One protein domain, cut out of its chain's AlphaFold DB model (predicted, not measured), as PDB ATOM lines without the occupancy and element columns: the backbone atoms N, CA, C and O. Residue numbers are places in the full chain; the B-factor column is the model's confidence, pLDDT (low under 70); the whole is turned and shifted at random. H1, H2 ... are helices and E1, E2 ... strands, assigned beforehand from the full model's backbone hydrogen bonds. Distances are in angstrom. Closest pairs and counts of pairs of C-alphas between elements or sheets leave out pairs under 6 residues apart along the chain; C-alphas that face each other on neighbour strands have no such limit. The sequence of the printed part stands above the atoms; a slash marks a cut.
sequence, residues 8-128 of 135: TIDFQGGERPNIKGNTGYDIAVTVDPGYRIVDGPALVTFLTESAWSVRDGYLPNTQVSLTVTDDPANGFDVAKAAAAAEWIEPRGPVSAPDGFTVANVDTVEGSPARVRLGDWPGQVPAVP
ATOM      1  N   THR A   8     -40.427 -46.716-128.116       96.56
ATOM      2  CA  THR A   8     -41.557 -46.837-127.197       96.56
ATOM      3  C   THR A   8     -41.784 -48.318-126.906       96.56
ATOM      4  O   THR A   8     -41.928 -49.110-127.834       96.56
ATOM      5  N   ILE A   9     -41.801 -48.703-125.627       95.69
ATOM      6  CA  ILE A   9     -41.981 -50.096-125.192       95.69
ATOM      7  C   ILE A   9     -43.264 -50.175-124.364       95.69
ATOM      8  O   ILE A   9     -43.340 -49.573-123.293       95.69
ATOM      9  N   ASP A  10     -44.252 -50.911-124.865       95.19
ATOM     10  CA  ASP A  10     -45.441 -51.321-124.121       95.19
ATOM     11  C   ASP A  10     -45.248 -52.754-123.622       95.19
ATOM     12  O   ASP A  10     -44.792 -53.636-124.352       95.19
ATOM     13  N   PHE A  11     -45.553 -52.966-122.351       91.81
ATOM     14  CA  PHE A  11     -45.252 -54.189-121.634       91.81
ATOM     15  C   PHE A  11     -46.523 -54.671-120.938       91.81
ATOM     16  O   PHE A  11     -47.017 -54.028-120.010       91.81
ATOM     17  N   GLN A  12     -47.044 -55.811-121.381       91.88
ATOM     18  CA  GLN A  12     -48.304 -56.384-120.920       91.88
ATOM     19  C   GLN A  12     -48.107 -57.833-120.468       91.88
ATOM     20  O   GLN A  12     -47.228 -58.544-120.953       91.88
ATOM     21  N   GLY A  13     -48.934 -58.285-119.529       87.94
ATOM     22  CA  GLY A  13     -48.905 -59.653-119.016       87.94
ATOM     23  C   GLY A  13     -48.669 -59.725-117.514       87.94
ATOM     24  O   GLY A  13     -48.865 -58.757-116.781       87.94
ATOM     25  N   GLY A  14     -48.309 -60.918-117.041       82.94
ATOM     26  CA  GLY A  14     -48.194 -61.185-115.604       82.94
ATOM     27  C   GLY A  14     -49.540 -61.231-114.879       82.94
ATOM     28  O   GLY A  14     -49.572 -61.257-113.650       82.94
ATOM     29  N   GLU A  15     -50.645 -61.269-115.624       88.75
ATOM     30  CA  GLU A  15     -51.991 -61.445-115.093       88.75
ATOM     31  C   GLU A  15     -52.197 -62.847-114.504       88.75
ATOM     32  O   GLU A  15     -51.371 -63.756-114.648       88.75
ATOM     33  N   ARG A  16     -53.343 -63.033-113.838       90.44
ATOM     34  CA  ARG A  16     -53.747 -64.344-113.322       90.44
ATOM     35  C   ARG A  16     -53.759 -65.382-114.450       90.44
ATOM     36  O   ARG A  16     -54.216 -65.061-115.547       90.44
ATOM     37  N   PRO A  17     -53.346 -66.633-114.176       92.19
ATOM     38  CA  PRO A  17     -53.394 -67.686-115.174       92.19
ATOM     39  C   PRO A  17     -54.800 -67.845-115.751       92.19
ATOM     40  O   PRO A  17     -55.796 -67.759-115.025       92.19
ATOM     41  N   ASN A  18     -54.884 -68.102-117.055       90.69
ATOM     42  CA  ASN A  18     -56.163 -68.359-117.712       90.69
ATOM     43  C   ASN A  18     -56.782 -69.697-117.249       90.69
ATOM     44  O   ASN A  18     -56.212 -70.420-116.433       90.69
ATOM     45  N   ILE A  19     -57.937 -70.084-117.808       93.25
ATOM     46  CA  ILE A  19     -58.637 -71.330-117.428       93.25
ATOM     47  C   ILE A  19     -57.790 -72.608-117.612       93.25
ATOM     48  O   ILE A  19     -58.095 -73.638-117.017       93.25
ATOM     49  N   LYS A  20     -56.725 -72.552-118.423       90.19
ATOM     50  CA  LYS A  20     -55.774 -73.649-118.655       90.19
ATOM     51  C   LYS A  20     -54.538 -73.580-117.748       90.19
ATOM     52  O   LYS A  20     -53.670 -74.434-117.863       90.19
ATOM     53  N   GLY A  21     -54.448 -72.583-116.866       92.12
ATOM     54  CA  GLY A  21     -53.277 -72.338-116.026       92.12
ATOM     55  C   GLY A  21     -52.125 -71.639-116.753       92.12
ATOM     56  O   GLY A  21     -51.023 -71.581-116.213       92.12
ATOM     57  N   ASN A  22     -52.361 -71.098-117.950       93.38
ATOM     58  CA  ASN A  22     -51.314 -70.464-118.748       93.38
ATOM     59  C   ASN A  22     -51.165 -68.983-118.404       93.38
ATOM     60  O   ASN A  22     -52.162 -68.289-118.183       93.38
ATOM     61  N   THR A  23     -49.930 -68.503-118.445       93.81
ATOM     62  CA  THR A  23     -49.544 -67.102-118.275       93.81
ATOM     63  C   THR A  23     -48.292 -66.802-119.106       93.81
ATOM     64  O   THR A  23     -47.477 -67.686-119.386       93.81
ATOM     65  N   GLY A  24     -48.153 -65.548-119.520       93.56
ATOM     66  CA  GLY A  24     -47.105 -65.065-120.407       93.56
ATOM     67  C   GLY A  24     -46.987 -63.545-120.344       93.56
ATOM     68  O   GLY A  24     -47.680 -62.889-119.557       93.56
ATOM     69  N   TYR A  25     -46.108 -63.013-121.185       95.06
ATOM     70  CA  TYR A  25     -45.952 -61.576-121.398       95.06
ATOM     71  C   TYR A  25     -45.962 -61.259-122.888       95.06
ATOM     72  O   TYR A  25     -45.398 -62.011-123.684       95.06
ATOM     73  N   ASP A  26     -46.560 -60.126-123.225       95.25
ATOM     74  CA  ASP A  26     -46.558 -59.526-124.550       95.25
ATOM     75  C   ASP A  26     -45.842 -58.177-124.459       95.25
ATOM     76  O   ASP A  26     -46.225 -57.293-123.691       95.25
ATOM     77  N   ILE A  27     -44.766 -58.027-125.228       96.75
ATOM     78  CA  ILE A  27     -43.953 -56.815-125.273       96.75
ATOM     79  C   ILE A  27     -44.031 -56.250-126.683       96.75
ATOM     80  O   ILE A  27     -43.547 -56.867-127.636       96.75
ATOM     81  N   ALA A  28     -44.622 -55.069-126.816       96.75
ATOM     82  CA  ALA A  28     -44.709 -54.348-128.074       96.75
ATOM     83  C   ALA A  28     -43.692 -53.204-128.089       96.75
ATOM     84  O   ALA A  28     -43.713 -52.312-127.244       96.75
ATOM     85  N   VAL A  29     -42.801 -53.217-129.073       97.00
ATOM     86  CA  VAL A  29     -41.802 -52.175-129.305       97.00
ATOM     87  C   VAL A  29     -42.184 -51.413-130.562       97.00
ATOM     88  O   VAL A  29     -42.395 -52.001-131.620       97.00
ATOM     89  N   THR A  30     -42.244 -50.094-130.458       97.06
ATOM     90  CA  THR A  30     -42.384 -49.193-131.603       97.06
ATOM     91  C   THR A  30     -41.093 -48.407-131.753       97.06
ATOM     92  O   THR A  30     -40.641 -47.785-130.790       97.06
ATOM     93  N   VAL A  31     -40.489 -48.453-132.940       96.81
ATOM     94  CA  VAL A  31     -39.310 -47.647-133.268       96.81
ATOM     95  C   VAL A  31     -39.772 -46.253-133.677       96.81
ATOM     96  O   VAL A  31     -40.588 -46.096-134.587       96.81
ATOM     97  N   ASP A  32     -39.256 -45.235-132.998       96.50
ATOM     98  CA  ASP A  32     -39.612 -43.850-133.271       96.50
ATOM     99  C   ASP A  32     -39.098 -43.416-134.660       96.50
ATOM    100  O   ASP A  32     -38.027 -43.853-135.112       96.50
ATOM    101  N   PRO A  33     -39.805 -42.502-135.351       94.25
ATOM    102  CA  PRO A  33     -39.332 -41.945-136.611       94.25
ATOM    103  C   PRO A  33     -37.919 -41.359-136.490       94.25
ATOM    104  O   PRO A  33     -37.610 -40.623-135.555       94.25
ATOM    105  N   GLY A  34     -37.058 -41.658-137.465       95.12
ATOM    106  CA  GLY A  34     -35.667 -41.194-137.463       95.12
ATOM    107  C   GLY A  34     -34.722 -42.023-136.592       95.12
ATOM    108  O   GLY A  34     -33.557 -41.659-136.482       95.12
ATOM    109  N   TYR A  35     -35.176 -43.143-136.027       97.44
ATOM    110  CA  TYR A  35     -34.318 -44.137-135.386       97.44
ATOM    111  C   TYR A  35     -34.293 -45.455-136.169       97.44
ATOM    112  O   TYR A  35     -35.057 -45.679-137.121       97.44
ATOM    113  N   ARG A  36     -33.341 -46.310-135.791       96.44
ATOM    114  CA  ARG A  36     -33.254 -47.720-136.176       96.44
ATOM    115  C   ARG A  36     -32.635 -48.538-135.048       96.44
ATOM    116  O   ARG A  36     -31.806 -48.025-134.289       96.44
ATOM    117  N   ILE A  37     -32.982 -49.818-134.989       97.06
ATOM    118  CA  ILE A  37     -32.329 -50.789-134.108       97.06
ATOM    119  C   ILE A  37     -31.014 -51.228-134.761       97.06
ATOM    120  O   ILE A  37     -30.988 -51.592-135.935       97.06
ATOM    121  N   VAL A  38     -29.915 -51.175-134.008       97.12
ATOM    122  CA  VAL A  38     -28.570 -51.564-134.476       97.12
ATOM    123  C   VAL A  38     -27.995 -52.763-133.723       97.12
ATOM    124  O   VAL A  38     -27.142 -53.454-134.273       97.12
ATOM    125  N   ASP A  39     -28.498 -53.057-132.521       98.00
ATOM    126  CA  ASP A  39     -28.173 -54.275-131.770       98.00
ATOM    127  C   ASP A  39     -29.462 -54.970-131.309       98.00
ATOM    128  O   ASP A  39     -29.960 -54.799-130.192       98.00
ATOM    129  N   GLY A  40     -30.040 -55.737-132.235       97.44
ATOM    130  CA  GLY A  40     -31.227 -56.551-131.989       97.44
ATOM    131  C   GLY A  40     -31.027 -57.626-130.915       97.44
ATOM    132  O   GLY A  40     -31.890 -57.744-130.045       97.44
ATOM    133  N   PRO A  41     -29.936 -58.418-130.945       98.19
ATOM    134  CA  PRO A  41     -29.681 -59.446-129.937       98.19
ATOM    135  C   PRO A  41     -29.645 -58.912-128.499       98.19
ATOM    136  O   PRO A  41     -30.253 -59.514-127.604       98.19
ATOM    137  N   ALA A  42     -28.986 -57.771-128.271       98.31
ATOM    138  CA  ALA A  42     -28.961 -57.135-126.956       98.31
ATOM    139  C   ALA A  42     -30.351 -56.628-126.540       98.31
ATOM    140  O   ALA A  42     -30.761 -56.848-125.399       98.31
ATOM    141  N   LEU A  43     -31.107 -56.022-127.466       98.00
ATOM    142  CA  LEU A  43     -32.484 -55.592-127.205       98.00
ATOM    143  C   LEU A  43     -33.378 -56.778-126.811       98.00
ATOM    144  O   LEU A  43     -34.043 -56.724-125.781       98.00
ATOM    145  N   VAL A  44     -33.373 -57.867-127.584       98.12
ATOM    146  CA  VAL A  44     -34.206 -59.051-127.307       98.12
ATOM    147  C   VAL A  44     -33.864 -59.676-125.954       98.12
ATOM    148  O   VAL A  44     -34.769 -60.043-125.201       98.12
ATOM    149  N   THR A  45     -32.574 -59.769-125.628       98.44
ATOM    150  CA  THR A  45     -32.111 -60.285-124.333       98.44
ATOM    151  C   THR A  45     -32.642 -59.431-123.190       98.44
ATOM    152  O   THR A  45     -33.291 -59.960-122.289       98.44
ATOM    153  N   PHE A  46     -32.476 -58.111-123.282       97.75
ATOM    154  CA  PHE A  46     -32.990 -57.178-122.285       97.75
ATOM    155  C   PHE A  46     -34.506 -57.309-122.083       97.75
ATOM    156  O   PHE A  46     -34.961 -57.371-120.943       97.75
ATOM    157  N   LEU A  47     -35.298 -57.383-123.158       97.56
ATOM    158  CA  LEU A  47     -36.761 -57.488-123.060       97.56
ATOM    159  C   LEU A  47     -37.204 -58.822-122.442       97.56
ATOM    160  O   LEU A  47     -38.087 -58.847-121.583       97.56
ATOM    161  N   THR A  48     -36.562 -59.921-122.839       97.62
ATOM    162  CA  THR A  48     -36.866 -61.268-122.333       97.62
ATOM    163  C   THR A  48     -36.542 -61.380-120.843       97.62
ATOM    164  O   THR A  48     -37.379 -61.815-120.050       97.62
ATOM    165  N   GLU A  49     -35.356 -60.928-120.434       97.38
ATOM    166  CA  GLU A  49     -34.940 -60.921-119.027       97.38
ATOM    167  C   GLU A  49     -35.775 -59.942-118.194       97.38
ATOM    168  O   GLU A  49     -36.126 -60.245-117.052       97.38
ATOM    169  N   SER A  50     -36.188 -58.811-118.775       95.62
ATOM    170  CA  SER A  50     -37.100 -57.870-118.115       95.62
ATOM    171  C   SER A  50     -38.425 -58.546-117.777       95.62
ATOM    172  O   SER A  50     -38.863 -58.457-116.628       95.62
ATOM    173  N   ALA A  51     -39.012 -59.303-118.713       95.25
ATOM    174  CA  ALA A  51     -40.225 -60.075-118.440       95.25
ATOM    175  C   ALA A  51     -40.038 -61.165-117.389       95.25
ATOM    176  O   ALA A  51     -40.943 -61.429-116.596       95.25
ATOM    177  N   TRP A  52     -38.849 -61.758-117.324       96.75
ATOM    178  CA  TRP A  52     -38.519 -62.733-116.291       96.75
ATOM    179  C   TRP A  52     -38.303 -62.128-114.902       96.75
ATOM    180  O   TRP A  52     -38.410 -62.825-113.895       96.75
ATOM    181  N   SER A  53     -37.999 -60.836-114.827       95.38
ATOM    182  CA  SER A  53     -37.679 -60.143-113.575       95.38
ATOM    183  C   SER A  53     -38.895 -59.543-112.853       95.38
ATOM    184  O   SER A  53     -38.761 -59.039-111.733       95.38
ATOM    185  N   VAL A  54     -40.086 -59.593-113.464       92.50
ATOM    186  CA  VAL A  54     -41.321 -59.027-112.896       92.50
ATOM    187  C   VAL A  54     -41.690 -59.751-111.600       92.50
ATOM    188  O   VAL A  54     -41.962 -60.949-111.605       92.50
ATOM    189  N   ARG A  55     -41.722 -59.009-110.485       88.94
ATOM    190  CA  ARG A  55     -41.994 -59.555-109.141       88.94
ATOM    191  C   ARG A  55     -43.474 -59.587-108.771       88.94
ATOM    192  O   ARG A  55     -43.899 -60.497-108.071       88.94
ATOM    193  N   ASP A  56     -44.239 -58.609-109.248       84.88
ATOM    194  CA  ASP A  56     -45.643 -58.413-108.863       84.88
ATOM    195  C   ASP A  56     -46.639 -59.073-109.843       84.88
ATOM    196  O   ASP A  56     -47.816 -58.719-109.875       84.88
ATOM    197  N   GLY A  57     -46.177 -60.037-110.648       85.75
ATOM    198  CA  GLY A  57     -46.978 -60.768-111.638       85.75
ATOM    199  C   GLY A  57     -46.951 -62.279-111.417       85.75
ATOM    200  O   GLY A  57     -46.366 -62.771-110.458       85.75
ATOM    201  N   TYR A  58     -47.579 -63.039-112.312       91.88
ATOM    202  CA  TYR A  58     -47.452 -64.499-112.338       91.88
ATOM    203  C   TYR A  58     -46.263 -64.939-113.201       91.88
ATOM    204  O   TYR A  58     -45.938 -64.309-114.208       91.88
ATOM    205  N   LEU A  59     -45.634 -66.049-112.803       93.81
ATOM    206  CA  LEU A  59     -44.545 -66.695-113.534       93.81
ATOM    207  C   LEU A  59     -44.971 -67.025-114.969       93.81
ATOM    208  O   LEU A  59     -45.832 -67.890-115.113       93.81
ATOM    209  N   PRO A  60     -44.329 -66.492-116.022       93.31
ATOM    210  CA  PRO A  60     -44.698 -66.842-117.384       93.31
ATOM    211  C   PRO A  60     -44.310 -68.294-117.681       93.31
ATOM    212  O   PRO A  60     -43.154 -68.697-117.517       93.31
ATOM    213  N   ASN A  61     -45.279 -69.094-118.119       94.69
ATOM    214  CA  ASN A  61     -45.135 -70.542-118.300       94.69
ATOM    215  C   ASN A  61     -45.478 -71.030-119.714       94.69
ATOM    216  O   ASN A  61     -45.364 -72.224-119.978       94.69
ATOM    217  N   THR A  62     -45.880 -70.131-120.613       94.69
ATOM    218  CA  THR A  62     -46.041 -70.442-122.036       94.69
ATOM    219  C   THR A  62     -44.971 -69.774-122.878       94.69
ATOM    220  O   THR A  62     -44.176 -70.467-123.508       94.69
ATOM    221  N   GLN A  63     -44.940 -68.442-122.892       94.62
ATOM    222  CA  GLN A  63     -44.033 -67.679-123.742       94.62
ATOM    223  C   GLN A  63     -43.882 -66.227-123.283       94.62
ATOM    224  O   GLN A  63     -44.760 -65.678-122.610       94.62
ATOM    225  N   VAL A  64     -42.795 -65.604-123.733       96.88
ATOM    226  CA  VAL A  64     -42.648 -64.151-123.864       96.88
ATOM    227  C   VAL A  64     -42.730 -63.810-125.352       96.88
ATOM    228  O   VAL A  64     -41.916 -64.275-126.151       96.88
ATOM    229  N   SER A  65     -43.740 -63.035-125.727       96.69
ATOM    230  CA  SER A  65     -43.998 -62.576-127.090       96.69
ATOM    231  C   SER A  65     -43.389 -61.194-127.287       96.69
ATOM    232  O   SER A  65     -43.638 -60.277-126.505       96.69
ATOM    233  N   LEU A  66     -42.575 -61.045-128.324       96.81
ATOM    234  CA  LEU A  66     -41.925 -59.799-128.702       96.81
ATOM    235  C   LEU A  66     -42.458 -59.377-130.059       96.81
ATOM    236  O   LEU A  66     -42.291 -60.093-131.045       96.81
ATOM    237  N   THR A  67     -43.066 -58.203-130.110       95.44
ATOM    238  CA  THR A  67     -43.573 -57.603-131.339       95.44
ATOM    239  C   THR A  67     -42.840 -56.301-131.591       95.44
ATOM    240  O   THR A  67     -42.726 -55.480-130.686       95.44
ATOM    241  N   VAL A  68     -42.343 -56.097-132.808       95.62
ATOM    242  CA  VAL A  68     -41.641 -54.870-133.191       95.62
ATOM    243  C   VAL A  68     -42.296 -54.261-134.414       95.62
ATOM    244  O   VAL A  68     -42.399 -54.921-135.446       95.62
ATOM    245  N   THR A  69     -42.694 -53.000-134.289       95.31
ATOM    246  CA  THR A  69     -43.135 -52.146-135.391       95.31
ATOM    247  C   THR A  69     -42.019 -51.156-135.704       95.31
ATOM    248  O   THR A  69     -41.666 -50.329-134.861       95.31
ATOM    249  N   ASP A  70     -41.466 -51.245-136.907       93.38
ATOM    250  CA  ASP A  70     -40.401 -50.380-137.415       93.38
ATOM    251  C   ASP A  70     -40.745 -49.868-138.823       93.38
ATOM    252  O   ASP A  70     -41.667 -50.353-139.481       93.38
ATOM    253  N   ASP A  71     -39.994 -48.887-139.311       91.00
ATOM    254  CA  ASP A  71     -40.004 -48.513-140.719       91.00
ATOM    255  C   ASP A  71     -39.536 -49.713-141.571       91.00
ATOM    256  O   ASP A  71     -38.420 -50.201-141.362       91.00
ATOM    257  N   PRO A  72     -40.320 -50.182-142.562       88.19
ATOM    258  CA  PRO A  72     -39.917 -51.282-143.438       88.19
ATOM    259  C   PRO A  72     -38.544 -51.080-144.097       88.19
ATOM    260  O   PRO A  72     -37.840 -52.055-144.367       88.19
ATOM    261  N   ALA A  73     -38.130 -49.828-144.330       88.56
ATOM    262  CA  ALA A  73     -36.826 -49.492-144.897       88.56
ATOM    263  C   ALA A  73     -35.645 -49.844-143.976       88.56
ATOM    264  O   ALA A  73     -34.528 -50.019-144.467       88.56
ATOM    265  N   ASN A  74     -35.867 -49.972-142.665       89.06
ATOM    266  CA  ASN A  74     -34.844 -50.412-141.716       89.06
ATOM    267  C   ASN A  74     -34.586 -51.924-141.802       89.06
ATOM    268  O   ASN A  74     -33.497 -52.376-141.448       89.06
ATOM    269  N   GLY A  75     -35.560 -52.707-142.281       88.56
ATOM    270  CA  GLY A  75     -35.418 -54.152-142.482       88.56
ATOM    271  C   GLY A  75     -35.160 -54.956-141.202       88.56
ATOM    272  O   GLY A  75     -34.628 -56.065-141.285       88.56
ATOM    273  N   PHE A  76     -35.492 -54.403-140.030       92.31
ATOM    274  CA  PHE A  76     -35.332 -55.095-138.757       92.31
ATOM    275  C   PHE A  76     -36.282 -56.296-138.654       92.31
ATOM    276  O   PHE A  76     -37.442 -56.232-139.051       92.31
ATOM    277  N   ASP A  77     -35.775 -57.399-138.102       92.94
ATOM    278  CA  ASP A  77     -36.515 -58.645-137.912       92.94
ATOM    279  C   ASP A  77     -36.234 -59.190-136.510       92.94
ATOM    280  O   ASP A  77     -35.144 -59.705-136.226       92.94
ATOM    281  N   VAL A  78     -37.223 -59.062-135.622       95.06
ATOM    282  CA  VAL A  78     -37.081 -59.477-134.222       95.06
ATOM    283  C   VAL A  78     -36.877 -60.988-134.079       95.06
ATOM    284  O   VAL A  78     -36.191 -61.416-133.152       95.06
ATOM    285  N   ALA A  79     -37.388 -61.813-134.999       94.31
ATOM    286  CA  ALA A  79     -37.173 -63.260-134.959       94.31
ATOM    287  C   ALA A  79     -35.720 -63.611-135.288       94.31
ATOM    288  O   ALA A  79     -35.114 -64.436-134.603       94.31
ATOM    289  N   LYS A  80     -35.118 -62.940-136.277       94.19
ATOM    290  CA  LYS A  80     -33.678 -63.088-136.553       94.19
ATOM    291  C   LYS A  80     -32.825 -62.606-135.387       94.19
ATOM    292  O   LYS A  80     -31.860 -63.280-135.038       94.19
ATOM    293  N   ALA A  81     -33.182 -61.479-134.773       96.12
ATOM    294  CA  ALA A  81     -32.490 -60.969-133.593       96.12
ATOM    295  C   ALA A  81     -32.582 -61.941-132.404       96.12
ATOM    296  O   ALA A  81     -31.575 -62.213-131.754       96.12
ATOM    297  N   ALA A  82     -33.763 -62.517-132.158       96.94
ATOM    298  CA  ALA A  82     -33.978 -63.505-131.107       96.94
ATOM    299  C   ALA A  82     -33.203 -64.805-131.351       96.94
ATOM    300  O   ALA A  82     -32.628 -65.354-130.414       96.94
ATOM    301  N   ALA A  83     -33.137 -65.268-132.600       96.44
ATOM    302  CA  ALA A  83     -32.326 -66.424-132.968       96.44
ATOM    303  C   ALA A  83     -30.823 -66.148-132.810       96.44
ATOM    304  O   ALA A  83     -30.097 -66.980-132.277       96.44
ATOM    305  N   ALA A  84     -30.353 -64.962-133.211       96.75
ATOM    306  CA  ALA A  84     -28.959 -64.546-133.035       96.75
ATOM    307  C   ALA A  84     -28.561 -64.379-131.556       96.75
ATOM    308  O   ALA A  84     -27.395 -64.539-131.215       96.75
ATOM    309  N   ALA A  85     -29.527 -64.085-130.683       97.31
ATOM    310  CA  ALA A  85     -29.363 -64.089-129.232       97.31
ATOM    311  C   ALA A  85     -29.585 -65.472-128.588       97.31
ATOM    312  O   ALA A  85     -29.576 -65.570-127.360       97.31
ATOM    313  N   GLU A  86     -29.794 -66.521-129.391       96.81
ATOM    314  CA  GLU A  86     -30.006 -67.907-128.952       96.81
ATOM    315  C   GLU A  86     -31.236 -68.091-128.043       96.81
ATOM    316  O   GLU A  86     -31.273 -68.976-127.186       96.81
ATOM    317  N   TRP A  87     -32.262 -67.248-128.205       97.31
ATOM    318  CA  TRP A  87     -33.530 -67.372-127.473       97.31
ATOM    319  C   TRP A  87     -34.543 -68.273-128.175       97.31
ATOM    320  O   TRP A  87     -35.411 -68.852-127.523       97.31
ATOM    321  N   ILE A  88     -34.440 -68.386-129.499       95.56
ATOM    322  CA  ILE A  88     -35.287 -69.242-130.328       95.56
ATOM    323  C   ILE A  88     -34.435 -69.960-131.372       95.56
ATOM    324  O   ILE A  88     -33.375 -69.475-131.763       95.56
ATOM    325  N   GLU A  89     -34.935 -71.084-131.877       91.12
ATOM    326  CA  GLU A  89     -34.356 -71.719-133.062       91.12
ATOM    327  C   GLU A  89     -34.398 -70.760-134.264       91.12
ATOM    328  O   GLU A  89     -35.418 -70.085-134.463       91.12
ATOM    329  N   PRO A  90     -33.347 -70.709-135.104       87.38
ATOM    330  CA  PRO A  90     -33.383 -69.964-136.352       87.38
ATOM    331  C   PRO A  90     -34.547 -70.428-137.227       87.38
ATOM    332  O   PRO A  90     -34.715 -71.615-137.508       87.38
ATOM    333  N   ARG A  91     -35.356 -69.479-137.696       75.75
ATOM    334  CA  ARG A  91     -36.462 -69.746-138.622       75.75
ATOM    335  C   ARG A  91     -36.222 -69.003-139.929       75.75
ATOM    336  O   ARG A  91     -35.538 -67.980-139.963       75.75
ATOM    337  N   GLY A  92     -36.777 -69.539-141.016       63.16
ATOM    338  CA  GLY A  92     -36.795 -68.836-142.296       63.16
ATOM    339  C   GLY A  92     -37.492 -67.474-142.159       63.16
ATOM    340  O   GLY A  92     -38.333 -67.313-141.272       63.16
ATOM    341  N   PRO A  93     -37.153 -66.491-143.008       57.62
ATOM    342  CA  PRO A  93     -37.737 -65.158-142.927       57.62
ATOM    343  C   PRO A  93     -39.262 -65.231-143.044       57.62
ATOM    344  O   PRO A  93     -39.790 -65.766-144.020       57.62
ATOM    345  N   VAL A  94     -39.969 -64.676-142.059       60.22
ATOM    346  CA  VAL A  94     -41.414 -64.459-142.152       60.22
ATOM    347  C   VAL A  94     -41.602 -63.100-142.809       60.22
ATOM    348  O   VAL A  94     -41.352 -62.066-142.201       60.22
ATOM    349  N   SER A  95     -41.972 -63.106-144.089       54.84
ATOM    350  CA  SER A  95     -42.218 -61.872-144.831       54.84
ATOM    351  C   SER A  95     -43.467 -61.192-144.274       54.84
ATOM    352  O   SER A  95     -44.584 -61.612-144.572       54.84
ATOM    353  N   ALA A  96     -43.278 -60.149-143.472       61.97
ATOM    354  CA  ALA A  96     -44.348 -59.278-143.014       61.97
ATOM    355  C   ALA A  96     -44.259 -57.949-143.786       61.97
ATOM    356  O   ALA A  96     -43.215 -57.297-143.745       61.97
ATOM    357  N   PRO A  97     -45.296 -57.566-144.545       60.31
ATOM    358  CA  PRO A  97     -45.194 -56.481-145.523       60.31
ATOM    359  C   PRO A  97     -45.021 -55.069-144.934       60.31
ATOM    360  O   PRO A  97     -44.636 -54.172-145.677       60.31
ATOM    361  N   ASP A  98     -45.208 -54.870-143.624       80.38
ATOM    362  CA  ASP A  98     -45.411 -53.530-143.049       80.38
ATOM    363  C   ASP A  98     -44.424 -53.160-141.921       80.38
ATOM    364  O   ASP A  98     -44.758 -52.376-141.037       80.38
ATOM    365  N   GLY A  99     -43.212 -53.736-141.905       85.19
ATOM    366  CA  GLY A  99     -42.203 -53.432-140.867       85.19
ATOM    367  C   GLY A  99     -42.561 -53.974-139.475       85.19
ATOM    368  O   GLY A  99     -41.912 -53.666-138.479       85.19
ATOM    369  N   PHE A 100     -43.594 -54.814-139.421       92.12
ATOM    370  CA  PHE A 100     -44.073 -55.508-138.238       92.12
ATOM    371  C   PHE A 100     -43.438 -56.895-138.148       92.12
ATOM    372  O   PHE A 100     -43.602 -57.703-139.058       92.12
ATOM    373  N   THR A 101     -42.746 -57.221-137.060       92.69
ATOM    374  CA  THR A 101     -42.124 -58.541-136.871       92.69
ATOM    375  C   THR A 101     -42.404 -59.099-135.483       92.69
ATOM    376  O   THR A 101     -42.618 -58.345-134.536       92.69
ATOM    377  N   VAL A 102     -42.437 -60.432-135.363       93.88
ATOM    378  CA  VAL A 102     -42.791 -61.133-134.117       93.88
ATOM    379  C   VAL A 102     -41.792 -62.244-133.808       93.88
ATOM    380  O   VAL A 102     -41.419 -63.014-134.693       93.88
ATOM    381  N   ALA A 103     -41.418 -62.374-132.536       94.56
ATOM    382  CA  ALA A 103     -40.681 -63.503-131.979       94.56
ATOM    383  C   ALA A 103     -41.389 -64.016-130.722       94.56
ATOM    384  O   ALA A 103     -41.882 -63.230-129.922       94.56
ATOM    385  N   ASN A 104     -41.403 -65.334-130.529       95.56
ATOM    386  CA  ASN A 104     -41.962 -65.961-129.332       95.56
ATOM    387  C   ASN A 104     -40.874 -66.792-128.663       95.56
ATOM    388  O   ASN A 104     -40.389 -67.750-129.269       95.56
ATOM    389  N   VAL A 105     -40.494 -66.405-127.448       97.12
ATOM    390  CA  VAL A 105     -39.542 -67.132-126.607       97.12
ATOM    391  C   VAL A 105     -40.331 -68.072-125.706       97.12
ATOM    392  O   VAL A 105     -41.049 -67.617-124.818       97.12
ATOM    393  N   ASP A 106     -40.214 -69.379-125.934       96.31
ATOM    394  CA  ASP A 106     -40.975 -70.383-125.187       96.31
ATOM    395  C   ASP A 106     -40.467 -70.487-123.743       96.31
ATOM    396  O   ASP A 106     -39.304 -70.817-123.513       96.31
ATOM    397  N   THR A 107     -41.332 -70.273-122.752       96.19
ATOM    398  CA  THR A 107     -40.982 -70.351-121.316       96.19
ATOM    399  C   THR A 107     -41.609 -71.547-120.604       96.19
ATOM    400  O   THR A 107     -41.647 -71.600-119.366       96.19
ATOM    401  N   VAL A 108     -42.091 -72.515-121.388       96.19
ATOM    402  CA  VAL A 108     -42.542 -73.818-120.893       96.19
ATOM    403  C   VAL A 108     -41.432 -74.513-120.110       96.19
ATOM    404  O   VAL A 108     -40.240 -74.335-120.373       96.19
ATOM    405  N   GLU A 109     -41.821 -75.314-119.122       94.75
ATOM    406  CA  GLU A 109     -40.868 -76.057-118.304       94.75
ATOM    407  C   GLU A 109     -39.951 -76.932-119.176       94.75
ATOM    408  O   GLU A 109     -40.411 -77.645-120.066       94.75
ATOM    409  N   GLY A 110     -38.640 -76.842-118.939       93.62
ATOM    410  CA  GLY A 110     -37.627 -77.568-119.707       93.62
ATOM    411  C   GLY A 110     -37.245 -76.953-121.058       93.62
ATOM    412  O   GLY A 110     -36.353 -77.493-121.713       93.62
ATOM    413  N   SER A 111     -37.850 -75.837-121.489       95.44
ATOM    414  CA  SER A 111     -37.394 -75.147-122.704       95.44
ATOM    415  C   SER A 111     -35.968 -74.591-122.537       95.44
ATOM    416  O   SER A 111     -35.573 -74.241-121.418       95.44
ATOM    417  N   PRO A 112     -35.184 -74.437-123.625       96.00
ATOM    418  CA  PRO A 112     -33.853 -73.832-123.549       96.00
ATOM    419  C   PRO A 112     -33.864 -72.444-122.898       96.00
ATOM    420  O   PRO A 112     -33.037 -72.154-122.032       96.00
ATOM    421  N   ALA A 113     -34.850 -71.611-123.244       95.75
ATOM    422  CA  ALA A 113     -35.005 -70.293-122.642       95.75
ATOM    423  C   ALA A 113     -35.342 -70.387-121.148       95.75
ATOM    424  O   ALA A 113     -34.751 -69.663-120.353       95.75
ATOM    425  N   ARG A 114     -36.216 -71.316-120.733       95.44
ATOM    426  CA  ARG A 114     -36.545 -71.536-119.317       95.44
ATOM    427  C   ARG A 114     -35.321 -71.939-118.500       95.44
ATOM    428  O   ARG A 114     -35.140 -71.442-117.393       95.44
ATOM    429  N   VAL A 115     -34.484 -72.818-119.047       96.75
ATOM    430  CA  VAL A 115     -33.232 -73.248-118.408       96.75
ATOM    431  C   VAL A 115     -32.258 -72.078-118.283       96.75
ATOM    432  O   VAL A 115     -31.658 -71.899-117.227       96.75
ATOM    433  N   ARG A 116     -32.131 -71.257-119.330       96.62
ATOM    434  CA  ARG A 116     -31.260 -70.073-119.335       96.62
ATOM    435  C   ARG A 116     -31.716 -68.994-118.351       96.62
ATOM    436  O   ARG A 116     -30.877 -68.385-117.698       96.62
ATOM    437  N   LEU A 117     -33.023 -68.758-118.256       96.31
ATOM    438  CA  LEU A 117     -33.613 -67.737-117.387       96.31
ATOM    439  C   LEU A 117     -33.535 -68.102-115.897       96.31
ATOM    440  O   LEU A 117     -33.473 -67.211-115.051       96.31
ATOM    441  N   GLY A 118     -33.503 -69.397-115.573       96.00
ATOM    442  CA  GLY A 118     -33.320 -69.884-114.208       96.00
ATOM    443  C   GLY A 118     -34.502 -69.580-113.286       96.00
ATOM    444  O   GLY A 118     -35.669 -69.663-113.685       96.00
ATOM    445  N   ASP A 119     -34.194 -69.269-112.027       95.50
ATOM    446  CA  ASP A 119     -35.196 -68.993-110.998       95.50
ATOM    447  C   ASP A 119     -36.025 -67.747-111.328       95.50
ATOM    448  O   ASP A 119     -35.551 -66.794-111.949       95.50
ATOM    449  N   TRP A 120     -37.284 -67.757-110.893       94.31
ATOM    450  CA  TRP A 120     -38.207 -66.643-111.072       94.31
ATOM    451  C   TRP A 120     -38.677 -66.096-109.713       94.31
ATOM    452  O   TRP A 120     -39.002 -66.892-108.826       94.31
ATOM    453  N   PRO A 121     -38.785 -64.765-109.551       95.44
ATOM    454  CA  PRO A 121     -38.393 -63.741-110.520       95.44
ATOM    455  C   PRO A 121     -36.870 -63.647-110.677       95.44
ATOM    456  O   PRO A 121     -36.123 -63.761-109.704       95.44
ATOM    457  N   GLY A 122     -36.427 -63.420-111.912       95.44
ATOM    458  CA  GLY A 122     -35.021 -63.208-112.242       95.44
ATOM    459  C   GLY A 122     -34.476 -61.876-111.727       95.44
ATOM    460  O   GLY A 122     -35.187 -61.042-111.156       95.44
ATOM    461  N   GLN A 123     -33.182 -61.647-111.955       95.50
ATOM    462  CA  GLN A 123     -32.581 -60.335-111.721       95.50
ATOM    463  C   GLN A 123     -33.098 -59.316-112.744       95.50
ATOM    464  O   GLN A 123     -33.333 -59.655-113.899       95.50
ATOM    465  N   VAL A 124     -33.262 -58.062-112.315       94.62
ATOM    466  CA  VAL A 124     -33.616 -56.961-113.222       94.62
ATOM    467  C   VAL A 124     -32.398 -56.673-114.108       94.62
ATOM    468  O   VAL A 124     -31.347 -56.336-113.551       94.62
ATOM    469  N   PRO A 125     -32.497 -56.795-115.445       95.19
ATOM    470  CA  PRO A 125     -31.367 -56.533-116.326       95.19
ATOM    471  C   PRO A 125     -31.042 -55.035-116.371       95.19
ATOM    472  O   PRO A 125     -31.916 -54.178-116.226       95.19
ATOM    473  N   ALA A 126     -29.770 -54.706-116.597       95.44
ATOM    474  CA  ALA A 126     -29.374 -53.330-116.872       95.44
ATOM    475  C   ALA A 126     -29.905 -52.891-118.247       95.44
ATOM    476  O   ALA A 126     -29.877 -53.673-119.198       95.44
ATOM    477  N   VAL A 127     -30.353 -51.637-118.364       95.25
ATOM    478  CA  VAL A 127     -30.798 -51.091-119.655       95.25
ATOM    479  C   VAL A 127     -29.605 -51.036-120.615       95.25
ATOM    480  O   VAL A 127     -28.580 -50.438-120.271       95.25
ATOM    481  N   PRO A 128     -29.697 -51.653-121.805       95.12
ATOM    482  CA  PRO A 128     -28.573 -51.727-122.718       95.12
ATOM    483  C   PRO A 128     -28.325 -50.375-123.396       95.12
ATOM    484  O   PRO A 128     -29.247 -49.628-123.726       95.12
TER     485      PRO A 128
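Overview. This is residues 8 to 128 of the 135 residues of an uncharacterized protein of Microbacterium chocolatum (UniProt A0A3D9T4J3). One twisted sheet of four strands makes a wall, with helices H1 and H2 packed over one face and the other face bare, an arrangement of two layers. H3 only grazes the sheet, and the long stretch of residues 85 to 99 links H2 to edge strand E5. The printed part has 121 residues, with three named helices and five named strands in the order E1 E2 E3 H1 E4 H2 E5 H3; the sheet, E1 E2 E4 E5, is mixed. The class is mixed, helices and strands, with under half of the residues in named elements; the whole is compact, radius of gyration of the C-alphas 14.1 A, spanning 39 by 28 by 27 A.

Along the chain. Find C-alpha 8 at (-41.557, -46.837, -127.197), where E1, residues 8 to 13, begins. E2 is residues 25 to 31, 19.5 A long, and E3 residues 35 to 37. H1, residues 40 to 52, runs 18.4 A; E4, residues 63 to 69, 19.4 A. After H2, residues 78 to 84, come E5, residues 100 to 106, 20.0 A, and H3, residues 112 to 117, ending at C-alpha 117 (-33.613, -67.737, -117.387).

Arrangement. Look at hairpin E1 and E2, antiparallel, with N 10 and O 28 at 2.8 A. E2 and E4 are parallel, with N 27 and O 65 at 2.8 A; E4 and E5 are antiparallel, with N 66 and O 103 at 2.8 A. H1 is over E2 and E4, height over the sheet 9.0 A; the closest C-alphas of H1 and E4 are those of Thr 48 in H1 and Val 64 in E4, 6.6 A apart. On the same face, H2 stands up from the sheet over E5, with C-alphas of Ala 79 and Ala 103 closest at 4.6 A. H1, with residues 40 to 45 alone, touches H2 about perpendicular at 82 degrees, the closest C-alphas being those of Pro 41 and Ala 81, 4.9 A. E3 pairs with no named strand. In H1, H2 and H3 every O i to N i+4 pair is within hydrogen-bond range.

Size, cuts and confidence. The farthest C-alphas, of Ile 19 and Gly 34, are 42.9 A apart. The printed part has no cut; the links E1 to E2 and H2 to E5 are long. Look for low confidence, pLDDT under 70, at residues 92 to 97.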